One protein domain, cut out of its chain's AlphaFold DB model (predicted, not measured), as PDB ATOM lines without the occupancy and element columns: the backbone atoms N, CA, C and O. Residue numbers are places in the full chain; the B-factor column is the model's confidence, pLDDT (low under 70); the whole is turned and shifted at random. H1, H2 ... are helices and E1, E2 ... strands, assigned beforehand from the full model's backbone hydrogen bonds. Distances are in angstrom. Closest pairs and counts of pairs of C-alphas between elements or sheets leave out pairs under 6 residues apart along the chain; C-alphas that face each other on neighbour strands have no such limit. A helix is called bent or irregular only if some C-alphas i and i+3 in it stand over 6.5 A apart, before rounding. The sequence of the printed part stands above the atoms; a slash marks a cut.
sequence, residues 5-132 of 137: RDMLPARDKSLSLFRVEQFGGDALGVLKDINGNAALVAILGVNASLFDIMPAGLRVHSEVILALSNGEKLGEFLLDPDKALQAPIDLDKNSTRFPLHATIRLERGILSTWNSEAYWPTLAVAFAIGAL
ATOM      1  N   ARG A   5      47.247 -16.390   4.664       77.75
ATOM      2  CA  ARG A   5      45.781 -16.316   4.717       77.75
ATOM      3  C   ARG A   5      45.174 -15.483   3.593       77.75
ATOM      4  O   ARG A   5      44.029 -15.737   3.236       77.75
ATOM      5  N   ASP A   6      45.946 -14.565   3.024       82.31
ATOM      6  CA  ASP A   6      45.506 -13.721   1.912       82.31
ATOM      7  C   ASP A   6      45.753 -14.403   0.554       82.31
ATOM      8  O   ASP A   6      45.305 -13.928  -0.485       82.31
ATOM      9  N   MET A   7      46.448 -15.548   0.548       90.12
ATOM     10  CA  MET A   7      46.724 -16.322  -0.658       90.12
ATOM     11  C   MET A   7      45.566 -17.265  -0.995       90.12
ATOM     12  O   MET A   7      45.019 -17.959  -0.136       90.12
ATOM     13  N   LEU A   8      45.247 -17.364  -2.281       91.00
ATOM     14  CA  LEU A   8      44.167 -18.198  -2.785       91.00
ATOM     15  C   LEU A   8      44.690 -19.569  -3.228       91.00
ATOM     16  O   LEU A   8      45.543 -19.640  -4.118       91.00
ATOM     17  N   PRO A   9      44.186 -20.677  -2.664       91.62
ATOM     18  CA  PRO A   9      44.639 -22.004  -3.049       91.62
ATOM     19  C   PRO A   9      44.138 -22.380  -4.449       91.62
ATOM     20  O   PRO A   9      42.987 -22.134  -4.818       91.62
ATOM     21  N   ALA A  10      44.993 -23.051  -5.216       89.25
ATOM     22  CA  ALA A  10      44.581 -23.807  -6.389       89.25
ATOM     23  C   ALA A  10      43.614 -24.928  -5.989       89.25
ATOM     24  O   ALA A  10      43.575 -25.377  -4.840       89.25
ATOM     25  N   ARG A  11      42.838 -25.425  -6.955       89.12
ATOM     26  CA  ARG A  11      41.810 -26.444  -6.696       89.12
ATOM     27  C   ARG A  11      42.381 -27.723  -6.077       89.12
ATOM     28  O   ARG A  11      41.723 -28.348  -5.250       89.12
ATOM     29  N   ASP A  12      43.589 -28.105  -6.477       86.75
ATOM     30  CA  ASP A  12      44.300 -29.275  -5.955       86.75
ATOM     31  C   ASP A  12      45.078 -28.998  -4.655       86.75
ATOM     32  O   ASP A  12      45.699 -29.909  -4.113       86.75
ATOM     33  N   LYS A  13      45.036 -27.756  -4.147       85.06
ATOM     34  CA  LYS A  13      45.757 -27.268  -2.959       85.06
ATOM     35  C   LYS A  13      47.277 -27.444  -3.021       85.06
ATOM     36  O   LYS A  13      47.946 -27.315  -2.002       85.06
ATOM     37  N   SER A  14      47.829 -27.731  -4.199       85.81
ATOM     38  CA  SER A  14      49.271 -27.908  -4.387       85.81
ATOM     39  C   SER A  14      50.016 -26.577  -4.500       85.81
ATOM     40  O   SER A  14      51.232 -26.521  -4.316       85.81
ATOM     41  N   LEU A  15      49.281 -25.512  -4.822       92.12
ATOM     42  CA  LEU A  15      49.782 -24.171  -5.080       92.12
ATOM     43  C   LEU A  15      48.853 -23.139  -4.445       92.12
ATOM     44  O   LEU A  15      47.642 -23.354  -4.376       92.12
ATOM     45  N   SER A  16      49.417 -21.994  -4.081       91.75
ATOM     46  CA  SER A  16      48.684 -20.805  -3.653       91.75
ATOM     47  C   SER A  16      49.070 -19.616  -4.524       91.75
ATOM     48  O   SER A  16      50.237 -19.443  -4.866       91.75
ATOM     49  N   LEU A  17      48.084 -18.818  -4.912       92.44
ATOM     50  CA  LEU A  17      48.228 -17.671  -5.799       92.44
ATOM     51  C   LEU A  17      47.929 -16.386  -5.027       92.44
ATOM     52  O   LEU A  17      47.044 -16.372  -4.174       92.44
ATOM     53  N   PHE A  18      48.654 -15.314  -5.321       91.94
ATOM     54  CA  PHE A  18      48.464 -14.016  -4.676       91.94
ATOM     55  C   PHE A  18      48.932 -12.881  -5.583       91.94
ATOM     56  O   PHE A  18      49.784 -13.079  -6.449       91.94
ATOM     57  N   ARG A  19      48.376 -11.685  -5.394       90.38
ATOM     58  CA  ARG A  19      48.818 -10.489  -6.110       90.38
ATOM     59  C   ARG A  19      50.119  -9.968  -5.504       90.38
ATOM     60  O   ARG A  19      50.272  -9.939  -4.287       90.38
ATOM     61  N   VAL A  20      51.046  -9.535  -6.349       88.38
ATOM     62  CA  VAL A  20      52.288  -8.876  -5.937       88.38
ATOM     63  C   VAL A  20      52.422  -7.565  -6.681       88.38
ATOM     64  O   VAL A  20      52.427  -7.549  -7.905       88.38
ATOM     65  N   GLU A  21      52.571  -6.475  -5.941       84.81
ATOM     66  CA  GLU A  21      52.880  -5.171  -6.517       84.81
ATOM     67  C   GLU A  21      54.379  -5.115  -6.856       84.81
ATOM     68  O   GLU A  21      55.235  -5.365  -5.999       84.81
ATOM     69  N   GLN A  22      54.713  -4.842  -8.117       78.31
ATOM     70  CA  GLN A  22      56.084  -4.663  -8.593       78.31
ATOM     71  C   GLN A  22      56.278  -3.236  -9.118       78.31
ATOM     72  O   GLN A  22      55.326  -2.554  -9.494       78.31
ATOM     73  N   PHE A  23      57.528  -2.761  -9.159       64.62
ATOM     74  CA  PHE A  23      57.853  -1.447  -9.720       64.62
ATOM     75  C   PHE A  23      57.427  -1.384 -11.197       64.62
ATOM     76  O   PHE A  23      58.124  -1.905 -12.065       64.62
ATOM     77  N   GLY A  24      56.275  -0.762 -11.466       63.50
ATOM     78  CA  GLY A  24      55.710  -0.610 -12.809       63.50
ATOM     79  C   GLY A  24      54.463  -1.449 -13.118       63.50
ATOM     80  O   GLY A  24      54.002  -1.395 -14.255       63.50
ATOM     81  N   GLY A  25      53.898  -2.194 -12.159       74.25
ATOM     82  CA  GLY A  25      52.618  -2.884 -12.350       74.25
ATOM     83  C   GLY A  25      52.355  -4.029 -11.374       74.25
ATOM     84  O   GLY A  25      53.141  -4.305 -10.469       74.25
ATOM     85  N   ASP A  26      51.238  -4.715 -11.586       84.88
ATOM     86  CA  ASP A  26      50.851  -5.894 -10.819       84.88
ATOM     87  C   ASP A  26      51.437  -7.183 -11.414       84.88
ATOM     88  O   ASP A  26      51.612  -7.333 -12.626       84.88
ATOM     89  N   ALA A  27      51.743  -8.139 -10.542       86.62
ATOM     90  CA  ALA A  27      52.263  -9.448 -10.894       86.62
ATOM     91  C   ALA A  27      51.535 -10.555 -10.133       86.62
ATOM     92  O   ALA A  27      50.934 -10.343  -9.075       86.62
ATOM     93  N   LEU A  28      51.625 -11.769 -10.666       88.94
ATOM     94  CA  LEU A  28      51.094 -12.963 -10.031       88.94
ATOM     95  C   LEU A  28      52.197 -13.670  -9.241       88.94
ATOM     96  O   LEU A  28      53.148 -14.205  -9.811       88.94
ATOM     97  N   GLY A  29      52.043 -13.718  -7.925       90.44
ATOM     98  CA  GLY A  29      52.806 -14.597  -7.054       90.44
ATOM     99  C   GLY A  29      52.218 -16.004  -7.042       90.44
ATOM    100  O   GLY A  29      51.009 -16.186  -6.896       90.44
ATOM    101  N   VAL A  30      53.082 -17.007  -7.174       91.38
ATOM    102  CA  VAL A  30      52.746 -18.425  -7.033       91.38
ATOM    103  C   VAL A  30      53.640 -19.019  -5.957       91.38
ATOM    104  O   VAL A  30      54.864 -19.013  -6.076       91.38
ATOM    105  N   LEU A  31      53.025 -19.550  -4.908       91.38
ATOM    106  CA  LEU A  31      53.690 -20.282  -3.844       91.38
ATOM    107  C   LEU A  31      53.396 -21.770  -3.996       91.38
ATOM    108  O   LEU A  31      52.242 -22.178  -4.113       91.38
ATOM    109  N   LYS A  32      54.447 -22.584  -3.961       90.19
ATOM    110  CA  LYS A  32      54.360 -24.038  -3.884       90.19
ATOM    111  C   LYS A  32      54.984 -24.514  -2.590       90.19
ATOM    112  O   LYS A  32      56.169 -24.288  -2.358       90.19
ATOM    113  N   ASP A  33      54.218 -25.240  -1.795       86.88
ATOM    114  CA  ASP A  33      54.777 -25.947  -0.653       86.88
ATOM    115  C   ASP A  33      55.578 -27.162  -1.122       86.88
ATOM    116  O   ASP A  33      55.078 -28.009  -1.863       86.88
ATOM    117  N   ILE A  34      56.849 -27.230  -0.716       84.88
ATOM    118  CA  ILE A  34      57.695 -28.407  -0.957       84.88
ATOM    119  C   ILE A  34      57.537 -29.377   0.215       84.88
ATOM    120  O   ILE A  34      57.410 -30.583   0.019       84.88
ATOM    121  N   ASN A  35      57.532 -28.844   1.437       81.69
ATOM    122  CA  ASN A  35      57.267 -29.571   2.674       81.69
ATOM    123  C   ASN A  35      56.771 -28.593   3.757       81.69
ATOM    124  O   ASN A  35      56.665 -27.394   3.520       81.69
ATOM    125  N   GLY A  36      56.500 -29.089   4.969       76.31
ATOM    126  CA  GLY A  36      55.997 -28.264   6.077       76.31
ATOM    127  C   GLY A  36      56.941 -27.158   6.577       76.31
ATOM    128  O   GLY A  36      56.553 -26.429   7.483       76.31
ATOM    129  N   ASN A  37      58.155 -27.029   6.025       79.12
ATOM    130  CA  ASN A  37      59.155 -26.058   6.474       79.12
ATOM    131  C   ASN A  37      59.824 -25.264   5.334       79.12
ATOM    132  O   ASN A  37      60.677 -24.421   5.598       79.12
ATOM    133  N   ALA A  38      59.468 -25.530   4.076       83.44
ATOM    134  CA  ALA A  38      60.056 -24.892   2.906       83.44
ATOM    135  C   ALA A  38      59.012 -24.730   1.796       83.44
ATOM    136  O   ALA A  38      58.309 -25.676   1.427       83.44
ATOM    137  N   ALA A  39      58.977 -23.531   1.220       86.56
ATOM    138  CA  ALA A  39      58.124 -23.192   0.096       86.56
ATOM    139  C   ALA A  39      58.957 -22.558  -1.020       86.56
ATOM    140  O   ALA A  39      59.903 -21.812  -0.763       86.56
ATOM    141  N   LEU A  40      58.590 -22.856  -2.261       89.44
ATOM    142  CA  LEU A  40      59.102 -22.179  -3.442       89.44
ATOM    143  C   LEU A  40      58.151 -21.039  -3.794       89.44
ATOM    144  O   LEU A  40      56.940 -21.246  -3.843       89.44
ATOM    145  N   VAL A  41      58.695 -19.862  -4.083       89.75
ATOM    146  CA  VAL A  41      57.913 -18.723  -4.566       89.75
ATOM    147  C   VAL A  41      58.414 -18.339  -5.949       89.75
ATOM    148  O   VAL A  41      59.612 -18.148  -6.149       89.75
ATOM    149  N   ALA A  42      57.489 -18.227  -6.893       89.44
ATOM    150  CA  ALA A  42      57.726 -17.699  -8.226       89.44
ATOM    151  C   ALA A  42      56.859 -16.455  -8.429       89.44
ATOM    152  O   ALA A  42      55.693 -16.441  -8.041       89.44
ATOM    153  N   ILE A  43      57.426 -15.421  -9.047       87.25
ATOM    154  CA  ILE A  43      56.698 -14.213  -9.434       87.25
ATOM    155  C   ILE A  43      56.623 -14.184 -10.955       87.25
ATOM    156  O   ILE A  43      57.652 -14.241 -11.627       87.25
ATOM    157  N   LEU A  44      55.409 -14.112 -11.489       84.75
ATOM    158  CA  LEU A  44      55.143 -14.026 -12.916       84.75
ATOM    159  C   LEU A  44      54.587 -12.641 -13.231       84.75
ATOM    160  O   LEU A  44      53.496 -12.287 -12.782       84.75
ATOM    161  N   GLY A  45      55.333 -11.866 -14.015       78.88
ATOM    162  CA  GLY A  45      54.838 -10.601 -14.546       78.88
ATOM    163  C   GLY A  45      53.697 -10.858 -15.524       78.88
ATOM    164  O   GLY A  45      53.842 -11.651 -16.458       78.88
ATOM    165  N   VAL A  46      52.565 -10.192 -15.319       74.25
ATOM    166  CA  VAL A  46      51.467 -10.203 -16.284       74.25
ATOM    167  C   VAL A  46      51.784  -9.105 -17.292       74.25
ATOM    168  O   VAL A  46      51.843  -7.935 -16.934       74.25
ATOM    169  N   ASN A  47      52.069  -9.468 -18.543       67.06
ATOM    170  CA  ASN A  47      52.437  -8.504 -19.578       67.06
ATOM    171  C   ASN A  47      51.491  -8.578 -20.786       67.06
ATOM    172  O   ASN A  47      50.759  -9.550 -20.990       67.06
ATOM    173  N   ALA A  48      51.557  -7.548 -21.629       59.31
ATOM    174  CA  ALA A  48      50.678  -7.399 -22.783       59.31
ATOM    175  C   ALA A  48      50.904  -8.450 -23.894       59.31
ATOM    176  O   ALA A  48      50.140  -8.496 -24.861       59.31
ATOM    177  N   SER A  49      51.934  -9.301 -23.783       58.44
ATOM    178  CA  SER A  49      52.192 -10.373 -24.758       58.44
ATOM    179  C   SER A  49      51.187 -11.524 -24.650       58.44
ATOM    180  O   SER A  49      50.985 -12.256 -25.612       58.44
ATOM    181  N   LEU A  50      50.450 -11.619 -23.536       58.81
ATOM    182  CA  LEU A  50      49.298 -12.522 -23.421       58.81
ATOM    183  C   LEU A  50      48.170 -12.179 -24.418       58.81
ATOM    184  O   LEU A  50      47.358 -13.046 -24.738       58.81
ATOM    185  N   PHE A  51      48.146 -10.953 -24.962       56.47
ATOM    186  CA  PHE A  51      47.170 -10.511 -25.972       56.47
ATOM    187  C   PHE A  51      47.619 -10.744 -27.408       56.47
ATOM    188  O   PHE A  51      46.871 -10.421 -28.328       56.47
ATOM    189  N   ASP A  52      48.796 -11.337 -27.621       58.75
ATOM    190  CA  ASP A  52      49.276 -11.686 -28.965       58.75
ATOM    191  C   ASP A  52      48.517 -12.847 -29.617       58.75
ATOM    192  O   ASP A  52      48.710 -13.163 -30.784       58.75
ATOM    193  N   ILE A  53      47.584 -13.441 -28.872       56.62
ATOM    194  CA  ILE A  53      46.636 -14.446 -29.356       56.62
ATOM    195  C   ILE A  53      45.385 -13.773 -29.960       56.62
ATOM    196  O   ILE A  53      44.617 -14.414 -30.678       56.62
ATOM    197  N   MET A  54      45.155 -12.481 -29.690       64.62
ATOM    198  CA  MET A  54      43.985 -11.766 -30.192       64.62
ATOM    199  C   MET A  54      44.236 -11.232 -31.613       64.62
ATOM    200  O   MET A  54      45.260 -10.580 -31.842       64.62
ATOM    201  N   PRO A  55      43.311 -11.448 -32.572       67.50
ATOM    202  CA  PRO A  55      43.423 -10.877 -33.910       67.50
ATOM    203  C   PRO A  55      43.625  -9.360 -33.858       67.50
ATOM    204  O   PRO A  55      42.936  -8.667 -33.108       67.50
ATOM    205  N   ALA A  56      44.526  -8.837 -34.693       69.06
ATOM    206  CA  ALA A  56      44.926  -7.427 -34.668       69.06
ATOM    207  C   ALA A  56      43.737  -6.445 -34.735       69.06
ATOM    208  O   ALA A  56      43.744  -5.437 -34.037       69.06
ATOM    209  N   GLY A  57      42.691  -6.771 -35.508       66.25
ATOM    210  CA  GLY A  57      41.483  -5.941 -35.626       66.25
ATOM    211  C   GLY A  57      40.607  -5.891 -34.367       66.25
ATOM    212  O   GLY A  57      39.927  -4.896 -34.142       66.25
ATOM    213  N   LEU A  58      40.645  -6.924 -33.517       71.19
ATOM    214  CA  LEU A  58      39.919  -6.943 -32.239       71.19
ATOM    215  C   LEU A  58      40.721  -6.270 -31.124       71.19
ATOM    216  O   LEU A  58      40.139  -5.663 -30.231       71.19
ATOM    217  N   ARG A  59      42.054  -6.324 -31.216       70.94
ATOM    218  CA  ARG A  59      42.978  -5.860 -30.175       70.94
ATOM    219  C   ARG A  59      42.851  -4.367 -29.841       70.94
ATOM    220  O   ARG A  59      43.084  -3.973 -28.707       70.94
ATOM    221  N   VAL A  60      42.490  -3.536 -30.823       73.44
ATOM    222  CA  VAL A  60      42.321  -2.073 -30.661       73.44
ATOM    223  C   VAL A  60      40.961  -1.716 -30.037       73.44
ATOM    224  O   VAL A  60      40.764  -0.606 -29.557       73.44
ATOM    225  N   HIS A  61      40.022  -2.662 -30.031       76.12
ATOM    226  CA  HIS A  61      38.648  -2.493 -29.547       76.12
ATOM    227  C   HIS A  61      38.337  -3.455 -28.396       76.12
ATOM    228  O   HIS A  61      37.184  -3.853 -28.197       76.12
ATOM    229  N   SER A  62      39.380  -3.862 -27.672       74.56
ATOM    230  CA  SER A  62      39.289  -4.810 -26.577       74.56
ATOM    231  C   SER A  62      40.008  -4.297 -25.342       74.56
ATOM    232  O   SER A  62      41.157  -3.860 -25.426       74.56
ATOM    233  N   GLU A  63      39.363  -4.451 -24.199       82.56
ATOM    234  CA  GLU A  63      39.985  -4.383 -22.884       82.56
ATOM    235  C   GLU A  63      40.110  -5.814 -22.365       82.56
ATOM    236  O   GLU A  63      39.172  -6.604 -22.494       82.56
ATOM    237  N   VAL A  64      41.242  -6.166 -21.764       81.62
ATOM    238  CA  VAL A  64      41.364  -7.451 -21.080       81.62
ATOM    239  C   VAL A  64      41.841  -7.271 -19.657       81.62
ATOM    240  O   VAL A  64      42.880  -6.672 -19.393       81.62
ATOM    241  N   ILE A  65      41.079  -7.853 -18.744       86.81
ATOM    242  CA  ILE A  65      41.316  -7.804 -17.313       86.81
ATOM    243  C   ILE A  65      41.650  -9.217 -16.854       86.81
ATOM    244  O   ILE A  65      40.899 -10.160 -17.110       86.81
ATOM    245  N   LEU A  66      42.767  -9.358 -16.144       86.56
ATOM    246  CA  LEU A  66      43.110 -10.574 -15.421       86.56
ATOM    247  C   LEU A  66      42.993 -10.300 -13.924       86.56
ATOM    248  O   LEU A  66      43.605  -9.366 -13.407       86.56
ATOM    249  N   ALA A  67      42.230 -11.128 -13.221       90.19
ATOM    250  CA  ALA A  67      42.025 -11.005 -11.788       90.19
ATOM    251  C   ALA A  67      42.089 -12.366 -11.090       90.19
ATOM    252  O   ALA A  67      41.864 -13.424 -11.686       90.19
ATOM    253  N   LEU A  68      42.387 -12.333  -9.800       90.94
ATOM    254  CA  LEU A  68      42.176 -13.453  -8.901       90.94
ATOM    255  C   LEU A  68      40.678 -13.623  -8.606       90.94
ATOM    256  O   LEU A  68      39.884 -12.691  -8.735       90.94
ATOM    257  N   SER A  69      40.270 -14.817  -8.172       88.44
ATOM    258  CA  SER A  69      38.857 -15.126  -7.892       88.44
ATOM    259  C   SER A  69      38.254 -14.332  -6.726       88.44
ATOM    260  O   SER A  69      37.038 -14.315  -6.569       88.44
ATOM    261  N   ASN A  70      39.085 -13.701  -5.894       86.88
ATOM    262  CA  ASN A  70      38.665 -12.769  -4.843       86.88
ATOM    263  C   ASN A  70      38.434 -11.335  -5.369       86.88
ATOM    264  O   ASN A  70      38.072 -10.460  -4.590       86.88
ATOM    265  N   GLY A  71      38.641 -11.094  -6.668       85.19
ATOM    266  CA  GLY A  71      38.476  -9.791  -7.311       85.19
ATOM    267  C   GLY A  71      39.747  -8.944  -7.366       85.19
ATOM    268  O   GLY A  71      39.717  -7.861  -7.950       85.19
ATOM    269  N   GLU A  72      40.871  -9.404  -6.810       87.38
ATOM    270  CA  GLU A  72      42.133  -8.673  -6.927       87.38
ATOM    271  C   GLU A  72      42.622  -8.668  -8.378       87.38
ATOM    272  O   GLU A  72      42.951  -9.712  -8.945       87.38
ATOM    273  N   LYS A  73      42.684  -7.480  -8.984       87.94
ATOM    274  CA  LYS A  73      43.218  -7.303 -10.336       87.94
ATOM    275  C   LYS A  73      44.724  -7.575 -10.345       87.94
ATOM    276  O   LYS A  73      45.462  -7.028  -9.534       87.94
ATOM    277  N   LEU A  74      45.152  -8.423 -11.274       85.12
ATOM    278  CA  LEU A  74      46.553  -8.738 -11.559       85.12
ATOM    279  C   LEU A  74      47.082  -7.957 -12.763       85.12
ATOM    280  O   LEU A  74      48.285  -7.913 -12.985       85.12
ATOM    281  N   GLY A  75      46.184  -7.410 -13.576       82.25
ATOM    282  CA  GLY A  75      46.532  -6.593 -14.723       82.25
ATOM    283  C   GLY A  75      45.300  -6.210 -15.528       82.25
ATOM    284  O   GLY A  75      44.306  -6.938 -15.572       82.25
ATOM    285  N   GLU A  76      45.396  -5.058 -16.173       81.62
ATOM    286  CA  GLU A  76      44.410  -4.526 -17.101       81.62
ATOM    287  C   GLU A  76      45.158  -4.062 -18.342       81.62
ATOM    288  O   GLU A  76      46.196  -3.404 -18.248       81.62
ATOM    289  N   PHE A  77      44.662  -4.463 -19.504       76.88
ATOM    290  CA  PHE A  77      45.307  -4.190 -20.772       76.88
ATOM    291  C   PHE A  77      44.302  -3.598 -21.731       76.88
ATOM    292  O   PHE A  77      43.347  -4.254 -22.150       76.88
ATOM    293  N   LEU A  78      44.575  -2.354 -22.090       74.19
ATOM    294  CA  LEU A  78      43.835  -1.590 -23.068       74.19
ATOM    295  C   LEU A  78      44.862  -0.943 -23.994       74.19
ATOM    296  O   LEU A  78      45.840  -0.357 -23.530       74.19
ATOM    297  N   LEU A  79      44.687  -1.121 -25.304       70.12
ATOM    298  CA  LEU A  79      45.669  -0.650 -26.285       70.12
ATOM    299  C   LEU A  79      45.650   0.881 -26.431       70.12
ATOM    300  O   LEU A  79      46.674   1.473 -26.760       70.12
ATOM    301  N   ASP A  80      44.498   1.495 -26.157       71.00
ATOM    302  CA  ASP A  80      44.283   2.939 -26.132       71.00
ATOM    303  C   ASP A  80      43.495   3.311 -24.860       71.00
ATOM    304  O   ASP A  80      42.266   3.199 -24.848       71.00
ATOM    305  N   PRO A  81      44.179   3.684 -23.762       68.06
ATOM    306  CA  PRO A  81      43.536   3.959 -22.479       68.06
ATOM    307  C   PRO A  81      42.608   5.180 -22.497       68.06
ATOM    308  O   PRO A  81      41.734   5.284 -21.638       68.06
ATOM    309  N   ASP A  82      42.754   6.073 -23.480       68.25
ATOM    310  CA  ASP A  82      41.932   7.280 -23.609       68.25
ATOM    311  C   ASP A  82      40.624   7.019 -24.376       68.25
ATOM    312  O   ASP A  82      39.717   7.859 -24.401       68.25
ATOM    313  N   LYS A  83      40.489   5.838 -24.988       68.94
ATOM    314  CA  LYS A  83      39.330   5.465 -25.794       68.94
ATOM    315  C   LYS A  83      38.392   4.537 -25.026       68.94
ATOM    316  O   LYS A  83      38.603   3.331 -24.927       68.94
ATOM    317  N   ALA A  84      37.289   5.102 -24.543       70.94
ATOM    318  CA  ALA A  84      36.217   4.322 -23.934       70.94
ATOM    319  C   ALA A  84      35.533   3.409 -24.970       70.94
ATOM    320  O   ALA A  84      35.089   3.878 -26.022       70.94
ATOM    321  N   LEU A  85      35.405   2.122 -24.639       76.56
ATOM    322  CA  LEU A  85      34.697   1.147 -25.468       76.56
ATOM    323  C   LEU A  85      33.212   1.514 -25.573       76.56
ATOM    324  O   LEU A  85      32.527   1.690 -24.560       76.56
ATOM    325  N   GLN A  86      32.682   1.586 -26.793       75.62
ATOM    326  CA  GLN A  86      31.255   1.837 -26.998       75.62
ATOM    327  C   GLN A  86      30.430   0.550 -26.891       75.62
ATOM    328  O   GLN A  86      30.620  -0.395 -27.658       75.62
ATOM    329  N   ALA A  87      29.470   0.539 -25.958       76.12
ATOM    330  CA  ALA A  87      28.571  -0.589 -25.687       76.12
ATOM    331  C   ALA A  87      29.317  -1.940 -25.569       76.12
ATOM    332  O   ALA A  87      29.091  -2.840 -26.393       76.12
ATOM    333  N   PRO A  88      30.216  -2.080 -24.573       80.25
ATOM    334  CA  PRO A  88      31.035  -3.269 -24.429       80.25
ATOM    335  C   PRO A  88      30.184  -4.508 -24.134       80.25
ATOM    336  O   PRO A  88      29.118  -4.440 -23.516       80.25
ATOM    337  N   ILE A  89      30.664  -5.648 -24.610       82.38
ATOM    338  CA  ILE A  89      30.204  -6.976 -24.226       82.38
ATOM    339  C   ILE A  89      31.314  -7.676 -23.450       82.38
ATOM    340  O   ILE A  89      32.475  -7.646 -23.863       82.38
ATOM    341  N   ASP A  90      30.940  -8.326 -22.355       85.50
ATOM    342  CA  ASP A  90      31.885  -8.990 -21.467       85.50
ATOM    343  C   ASP A  90      31.936 -10.484 -21.805       85.50
ATOM    344  O   ASP A  90      30.916 -11.175 -21.879       85.50
ATOM    345  N   LEU A  91      33.145 -10.976 -22.067       82.00
ATOM    346  CA  LEU A  91      33.452 -12.386 -22.247       82.00
ATOM    347  C   LEU A  91      34.267 -12.857 -21.048       82.00
ATOM    348  O   LEU A  91      35.469 -12.601 -20.948       82.00
ATOM    349  N   ASP A  92      33.596 -13.572 -20.159       86.75
ATOM    350  CA  ASP A  92      34.161 -14.043 -18.903       86.75
ATOM    351  C   ASP A  92      34.657 -15.487 -19.007       86.75
ATOM    352  O   ASP A  92      33.971 -16.392 -19.502       86.75
ATOM    353  N   LYS A  93      35.865 -15.733 -18.497       86.12
ATOM    354  CA  LYS A  93      36.447 -17.069 -18.412       86.12
ATOM    355  C   LYS A  93      37.065 -17.317 -17.047       86.12
ATOM    356  O   LYS A  93      38.106 -16.772 -16.690       86.12
ATOM    357  N   ASN A  94      36.456 -18.248 -16.321       87.62
ATOM    358  CA  ASN A  94      36.987 -18.777 -15.071       87.62
ATOM    359  C   ASN A  94      37.905 -19.975 -15.329       87.62
ATOM    360  O   ASN A  94      37.568 -20.884 -16.098       87.62
ATOM    361  N   SER A  95      39.052 -20.004 -14.655       85.81
ATOM    362  CA  SER A  95      39.914 -21.183 -14.636       85.81
ATOM    363  C   SER A  95      39.318 -22.265 -13.736       85.81
ATOM    364  O   SER A  95      38.851 -22.013 -12.630       85.81
ATOM    365  N   THR A  96      39.344 -23.514 -14.202       86.31
ATOM    366  CA  THR A  96      38.847 -24.671 -13.435       86.31
ATOM    367  C   THR A  96      39.879 -25.235 -12.458       86.31
ATOM    368  O   THR A  96      39.546 -26.115 -11.658       86.31
ATOM    369  N   ARG A  97      41.134 -24.776 -12.557       85.69
ATOM    370  CA  ARG A  97      42.287 -25.277 -11.791       85.69
ATOM    371  C   ARG A  97      42.873 -24.227 -10.859       85.69
ATOM    372  O   ARG A  97      43.256 -24.556  -9.740       85.69
ATOM    373  N   PHE A  98      42.928 -22.984 -11.321       89.25
ATOM    374  CA  PHE A  98      43.521 -21.872 -10.593       89.25
ATOM    375  C   PHE A  98      42.434 -20.870 -10.201       89.25
ATOM    376  O   PHE A  98      41.464 -20.735 -10.945       89.25
ATOM    377  N   PRO A  99      42.588 -20.151  -9.080       89.69
ATOM    378  CA  PRO A  99      41.679 -19.091  -8.651       89.69
ATOM    379  C   PRO A  99      41.883 -17.827  -9.504       89.69
ATOM    380  O   PRO A  99      42.218 -16.765  -8.992       89.69
ATOM    381  N   LEU A 100      41.740 -17.965 -10.822       89.75
ATOM    382  CA  LEU A 100      41.949 -16.918 -11.814       89.75
ATOM    383  C   LEU A 100      40.691 -16.750 -12.657       89.75
ATOM    384  O   LEU A 100      40.077 -17.731 -13.091       89.75
ATOM    385  N   HIS A 101      40.379 -15.495 -12.936       90.31
ATOM    386  CA  HIS A 101      39.320 -15.077 -13.825       90.31
ATOM    387  C   HIS A 101      39.872 -14.084 -14.843       90.31
ATOM    388  O   HIS A 101      40.613 -13.167 -14.491       90.31
ATOM    389  N   ALA A 102      39.515 -14.282 -16.108       87.31
ATOM    390  CA  ALA A 102      39.828 -13.359 -17.182       87.31
ATOM    391  C   ALA A 102      38.529 -12.815 -17.774       87.31
ATOM    392  O   ALA A 102      37.649 -13.597 -18.130       87.31
ATOM    393  N   THR A 103      38.450 -11.496 -17.919       87.00
ATOM    394  CA  THR A 103      37.351 -10.809 -18.600       87.00
ATOM    395  C   THR A 103      37.912 -10.106 -19.821       87.00
ATOM    396  O   THR A 103      38.817  -9.285 -19.697       87.00
ATOM    397  N   ILE A 104      37.377 -10.417 -20.997       83.19
ATOM    398  CA  ILE A 104      37.643  -9.670 -22.226       83.19
ATOM    399  C   ILE A 104      36.406  -8.823 -22.514       83.19
ATOM    400  O   ILE A 104      35.336  -9.378 -22.754       83.19
ATOM    401  N   ARG A 105      36.546  -7.499 -22.520       84.62
ATOM    402  CA  ARG A 105      35.489  -6.584 -22.957       84.62
ATOM    403  C   ARG A 105      35.737  -6.163 -24.391       84.62
ATOM    404  O   ARG A 105      36.845  -5.754 -24.718       84.62
ATOM    405  N   LEU A 106      34.722  -6.254 -25.241       82.19
ATOM    406  CA  LEU A 106      34.816  -5.922 -26.668       82.19
ATOM    407  C   LEU A 106      33.675  -5.003 -27.089       82.19
ATOM    408  O   LEU A 106      32.554  -5.154 -26.614       82.19
ATOM    409  N   GLU A 107      33.912  -4.107 -28.043       81.25
ATOM    410  CA  GLU A 107      32.817  -3.335 -28.645       81.25
ATOM    411  C   GLU A 107      31.878  -4.249 -29.443       81.25
ATOM    412  O   GLU A 107      32.296  -4.955 -30.368       81.25
ATOM    413  N   ARG A 108      30.574  -4.207 -29.130       74.38
ATOM    414  CA  ARG A 108      29.561  -5.065 -29.774       74.38
ATOM    415  C   ARG A 108      29.576  -4.972 -31.302       74.38
ATOM    416  O   ARG A 108      29.375  -5.980 -31.976       74.38
ATOM    417  N   GLY A 109      29.802  -3.772 -31.838       67.00
ATOM    418  CA  GLY A 109      29.770  -3.505 -33.278       67.00
ATOM    419  C   GLY A 109      30.878  -4.207 -34.067       67.00
ATOM    420  O   GLY A 109      30.669  -4.528 -35.230       67.00
ATOM    421  N   ILE A 110      32.022  -4.498 -33.439       68.44
ATOM    422  CA  ILE A 110      33.204  -5.048 -34.116       68.44
ATOM    423  C   ILE A 110      33.077  -6.557 -34.372       68.44
ATOM    424  O   ILE A 110      33.573  -7.052 -35.384       68.44
ATOM    425  N   LEU A 111      32.369  -7.301 -33.513       65.06
ATOM    426  CA  LEU A 111      32.194  -8.747 -33.702       65.06
ATOM    427  C   LEU A 111      31.465  -9.089 -35.009       65.06
ATOM    428  O   LEU A 111      31.826 -10.053 -35.686       65.06
ATOM    429  N   SER A 112      30.453  -8.302 -35.381       61.41
ATOM    430  CA  SER A 112      29.696  -8.501 -36.622       61.41
ATOM    431  C   SER A 112      30.497  -8.159 -37.879       61.41
ATOM    432  O   SER A 112      30.370  -8.844 -38.895       61.41
ATOM    433  N   THR A 113      31.343  -7.131 -37.822       62.94
ATOM    434  CA  THR A 113      32.199  -6.717 -38.944       62.94
ATOM    435  C   THR A 113      33.363  -7.682 -39.142       62.94
ATOM    436  O   THR A 113      33.610  -8.114 -40.262       62.94
ATOM    437  N   TRP A 114      34.012  -8.122 -38.058       64.31
ATOM    438  CA  TRP A 114      35.112  -9.088 -38.134       64.31
ATOM    439  C   TRP A 114      34.652 -10.460 -38.653       64.31
ATOM    440  O   TRP A 114      35.298 -11.056 -39.516       64.31
ATOM    441  N   ASN A 115      33.500 -10.953 -38.179       61.12
ATOM    442  CA  ASN A 115      32.941 -12.222 -38.650       61.12
ATOM    443  C   ASN A 115      32.465 -12.157 -40.112       61.12
ATOM    444  O   ASN A 115      32.466 -13.166 -40.807       61.12
ATOM    445  N   SER A 116      32.051 -10.987 -40.605       59.12
ATOM    446  CA  SER A 116      31.656 -10.857 -42.010       59.12
ATOM    447  C   SER A 116      32.875 -10.763 -42.926       59.12
ATOM    448  O   SER A 116      32.957 -11.555 -43.863       59.12
ATOM    449  N   GLU A 117      33.853  -9.898 -42.630       57.97
ATOM    450  CA  GLU A 117      35.071  -9.712 -43.441       57.97
ATOM    451  C   GLU A 117      35.881 -10.999 -43.650       57.97
ATOM    452  O   GLU A 117      36.383 -11.233 -44.750       57.97
ATOM    453  N   ALA A 118      35.983 -11.858 -42.633       60.41
ATOM    454  CA  ALA A 118      36.833 -13.047 -42.702       60.41
ATOM    455  C   ALA A 118      36.258 -14.193 -43.564       60.41
ATOM    456  O   ALA A 118      37.018 -15.026 -44.065       60.41
ATOM    457  N   TYR A 119      34.935 -14.265 -43.751       64.31
ATOM    458  CA  TYR A 119      34.296 -15.463 -44.316       64.31
ATOM    459  C   TYR A 119      33.767 -15.294 -45.740       64.31
ATOM    460  O   TYR A 119      33.824 -16.249 -46.519       64.31
ATOM    461  N   TRP A 120      33.266 -14.114 -46.115       71.69
ATOM    462  CA  TRP A 120      32.597 -13.940 -47.410       71.69
ATOM    463  C   TRP A 120      33.513 -14.123 -48.640       71.69
ATOM    464  O   TRP A 120      33.057 -14.758 -49.596       71.69
ATOM    465  N   PRO A 121      34.793 -13.679 -48.652       73.19
ATOM    466  CA  PRO A 121      35.653 -13.862 -49.822       73.19
ATOM    467  C   PRO A 121      36.016 -15.337 -50.004       73.19
ATOM    468  O   PRO A 121      35.982 -15.872 -51.110       73.19
ATOM    469  N   THR A 122      36.302 -16.021 -48.897       72.19
ATOM    470  CA  THR A 122      36.652 -17.443 -48.865       72.19
ATOM    471  C   THR A 122      35.476 -18.311 -49.309       72.19
ATOM    472  O   THR A 122      35.655 -19.233 -50.103       72.19
ATOM    473  N   LEU A 123      34.259 -17.981 -48.865       74.50
ATOM    474  CA  LEU A 123      33.024 -18.624 -49.320       74.50
ATOM    475  C   LEU A 123      32.776 -18.394 -50.814       74.50
ATOM    476  O   LEU A 123      32.409 -19.335 -51.513       74.50
ATOM    477  N   ALA A 124      33.016 -17.180 -51.322       78.62
ATOM    478  CA  ALA A 124      32.866 -16.874 -52.743       78.62
ATOM    479  C   ALA A 124      33.849 -17.675 -53.613       78.62
ATOM    480  O   ALA A 124      33.456 -18.238 -54.637       78.62
ATOM    481  N   VAL A 125      35.109 -17.794 -53.180       80.19
ATOM    482  CA  VAL A 125      36.124 -18.609 -53.862       80.19
ATOM    483  C   VAL A 125      35.768 -20.095 -53.802       80.19
ATOM    484  O   VAL A 125      35.797 -20.770 -54.829       80.19
ATOM    485  N   ALA A 126      35.370 -20.605 -52.634       80.44
ATOM    486  CA  ALA A 126      34.948 -21.997 -52.480       80.44
ATOM    487  C   ALA A 126      33.735 -22.331 -53.366       80.44
ATOM    488  O   ALA A 126      33.703 -23.390 -53.993       80.44
ATOM    489  N   PHE A 127      32.775 -21.410 -53.483       80.12
ATOM    490  CA  PHE A 127      31.614 -21.560 -54.357       80.12
ATOM    491  C   PHE A 127      32.003 -21.558 -55.842       80.12
ATOM    492  O   PHE A 127      31.540 -22.408 -56.601       80.12
ATOM    493  N   ALA A 128      32.896 -20.654 -56.259       79.88
ATOM    494  CA  ALA A 128      33.389 -20.594 -57.634       79.88
ATOM    495  C   ALA A 128      34.145 -21.872 -58.035       79.88
ATOM    496  O   ALA A 128      33.920 -22.420 -59.114       79.88
ATOM    497  N   ILE A 129      34.997 -22.382 -57.142       84.81
ATOM    498  CA  ILE A 129      35.722 -23.643 -57.331       84.81
ATOM    499  C   ILE A 129      34.735 -24.817 -57.395       84.81
ATOM    500  O   ILE A 129      34.793 -25.613 -58.330       84.81
ATOM    501  N   GLY A 130      33.785 -24.898 -56.459       78.56
ATOM    502  CA  GLY A 130      32.752 -25.936 -56.452       78.56
ATOM    503  C   GLY A 130      31.908 -25.951 -57.731       78.56
ATOM    504  O   GLY A 130      31.636 -27.018 -58.272       78.56
ATOM    505  N   ALA A 131      31.562 -24.780 -58.271       80.94
ATOM    506  CA  ALA A 131      30.834 -24.661 -59.532       80.94
ATOM    507  C   ALA A 131      31.663 -25.097 -60.753       80.94
ATOM    508  O   ALA A 131      31.113 -25.687 -61.681       80.94
ATOM    509  N   LEU A 132      32.974 -24.833 -60.760       82.44
ATOM    510  CA  LEU A 132      33.887 -25.268 -61.825       82.44
ATOM    511  C   LEU A 132      34.063 -26.791 -61.840       82.44
ATOM    512  O   LEU A 132      33.965 -27.403 -62.902       82.44
TER     513      LEU A 132
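AT A GLANCE: This is residues 5 to 132 of the 137 residues of an uncharacterized protein of Bradyrhizobium sp. WSM471 (UniProt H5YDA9). A twisted sheet of four strands, E5, E4, E7 and E6, makes the middle of an elongated model, with a second, more strongly twisted ribbon of three long strands, E1, E2 and E3, at one end of it and the bent helix H3 at the other. The two sheets meet mainly where E2 comes beside E5, the short helices H1 and H2 lie in the stretch that leads from E3 to E4, and residues 115 to 132 of H3 stick out as a free arm. The 128 printed residues hold three named helices and seven named strands, in the order E1 E2 E3 H1 H2 E4 E5 E6 E7 H3, and the class is mixed, helices and strands. Both sheets are antiparallel, in the orders E5 - E4 - E7 - E6 and E1 - E2 - E3. The whole is loose, with a radius of gyration of the C-alphas of 20.1 A, and its spans of 72 by 38 by 21 A are only just elongated.

HOW THE PARTS SIT: Begin at the inner strands E4, residues 62 to 68, and E7, residues 100 to 107, antiparallel neighbours at 164 degrees; look for N 65 and O 103, 2.8 A apart. The edge strand E5, residues 73 to 78, forms a hairpin with E4, where N 77 and O 64 are 2.8 A apart. The other edge strand, E6, residues 88 to 94, forms a hairpin with E7, where N 91 and O 104 are 2.8 A apart. This sheet is only just strongly twisted, with C-alphas up to 4.1 A off its best plane. Now find E1, residues 15 to 22, E2, residues 25 to 35, and E3, residues 38 to 45: they form a meander, each strand the antiparallel neighbour of the one before, and a strongly twisted sheet. N 18 and O 29, 3.0 A, show the hairpin of E1 and E2; N 30 and O 42, 2.8 A, that of E2 and E3. E1 bends by 50 degrees at residue 19, and residues 8 to 9 pair antiparallel with its residues 16 to 17. Between the sheets, the closest C-alphas of E2 and E5 are those of Asp 26 and Leu 74, 5.2 A apart. H1, residues 48 to 53, only grazes the four-stranded sheet with residues 48 to 51; its closest C-alphas to E5 are those of Ala 48 and Phe 77, 6.6 A. It is irregular, only just: C-alphas 50 and 53 are 6.8 A apart. H3, residues 108 to 132, was assigned as one helix by its hydrogen bonds but is bent, with C-alphas 118 and 121 7.3 A apart; its arms H3a, residues 108 to 118, and H3b, residues 121 to 132, stand at a shallow tilt of 31 degrees. H3a only grazes the four-stranded sheet with residues 108 to 111. H2, residues 56 to 59, only just touches H3a, with 3 pairs of C-alphas within 8 A, the closest those of Leu 58 and Ile 110, 7.2 A. H2 also only grazes the four-stranded sheet, with residues 58 to 59. H3b is apart from E7. Every O i to N i+4 pair is within hydrogen-bond range in H3b, 5 of 7 are in H3a and 0 of 2 in H1, where 2 of 3 O i to N i+3 pairs are; H2 is too short for an O i to N i+4 pair.

IN THESE COORDINATES: Find C-alpha 15 at (49.782, -24.171, -5.080), where E1 begins; it runs 20.8 A to C-alpha 22. E2, the longest strand, covers 31.0 A and E3 23.2 A. Look for C-alpha 62 at (39.289, -4.810, -26.577), where E4 begins its 19.9 A; E6 covers 19.1 A and E7 23.5 A. H3a covers 16.8 A, and H3b 16.7 A, ending at C-alpha 132, (33.887, -25.268, -61.825).

THE WHOLE: The two C-alphas farthest apart are those of Asn 37 and Leu 132, 72.8 A. Residues 115 to 132 stand free; the body without them spans 56 by 30 by 22 A. The printed part has no cut, and no link is long: E5 to E6 is short and the others are tight. The mean pLDDT of the printed part is 79.1; residues 23 to 24, 47 to 57, 81 to 83 and 109 to 119 are under 70.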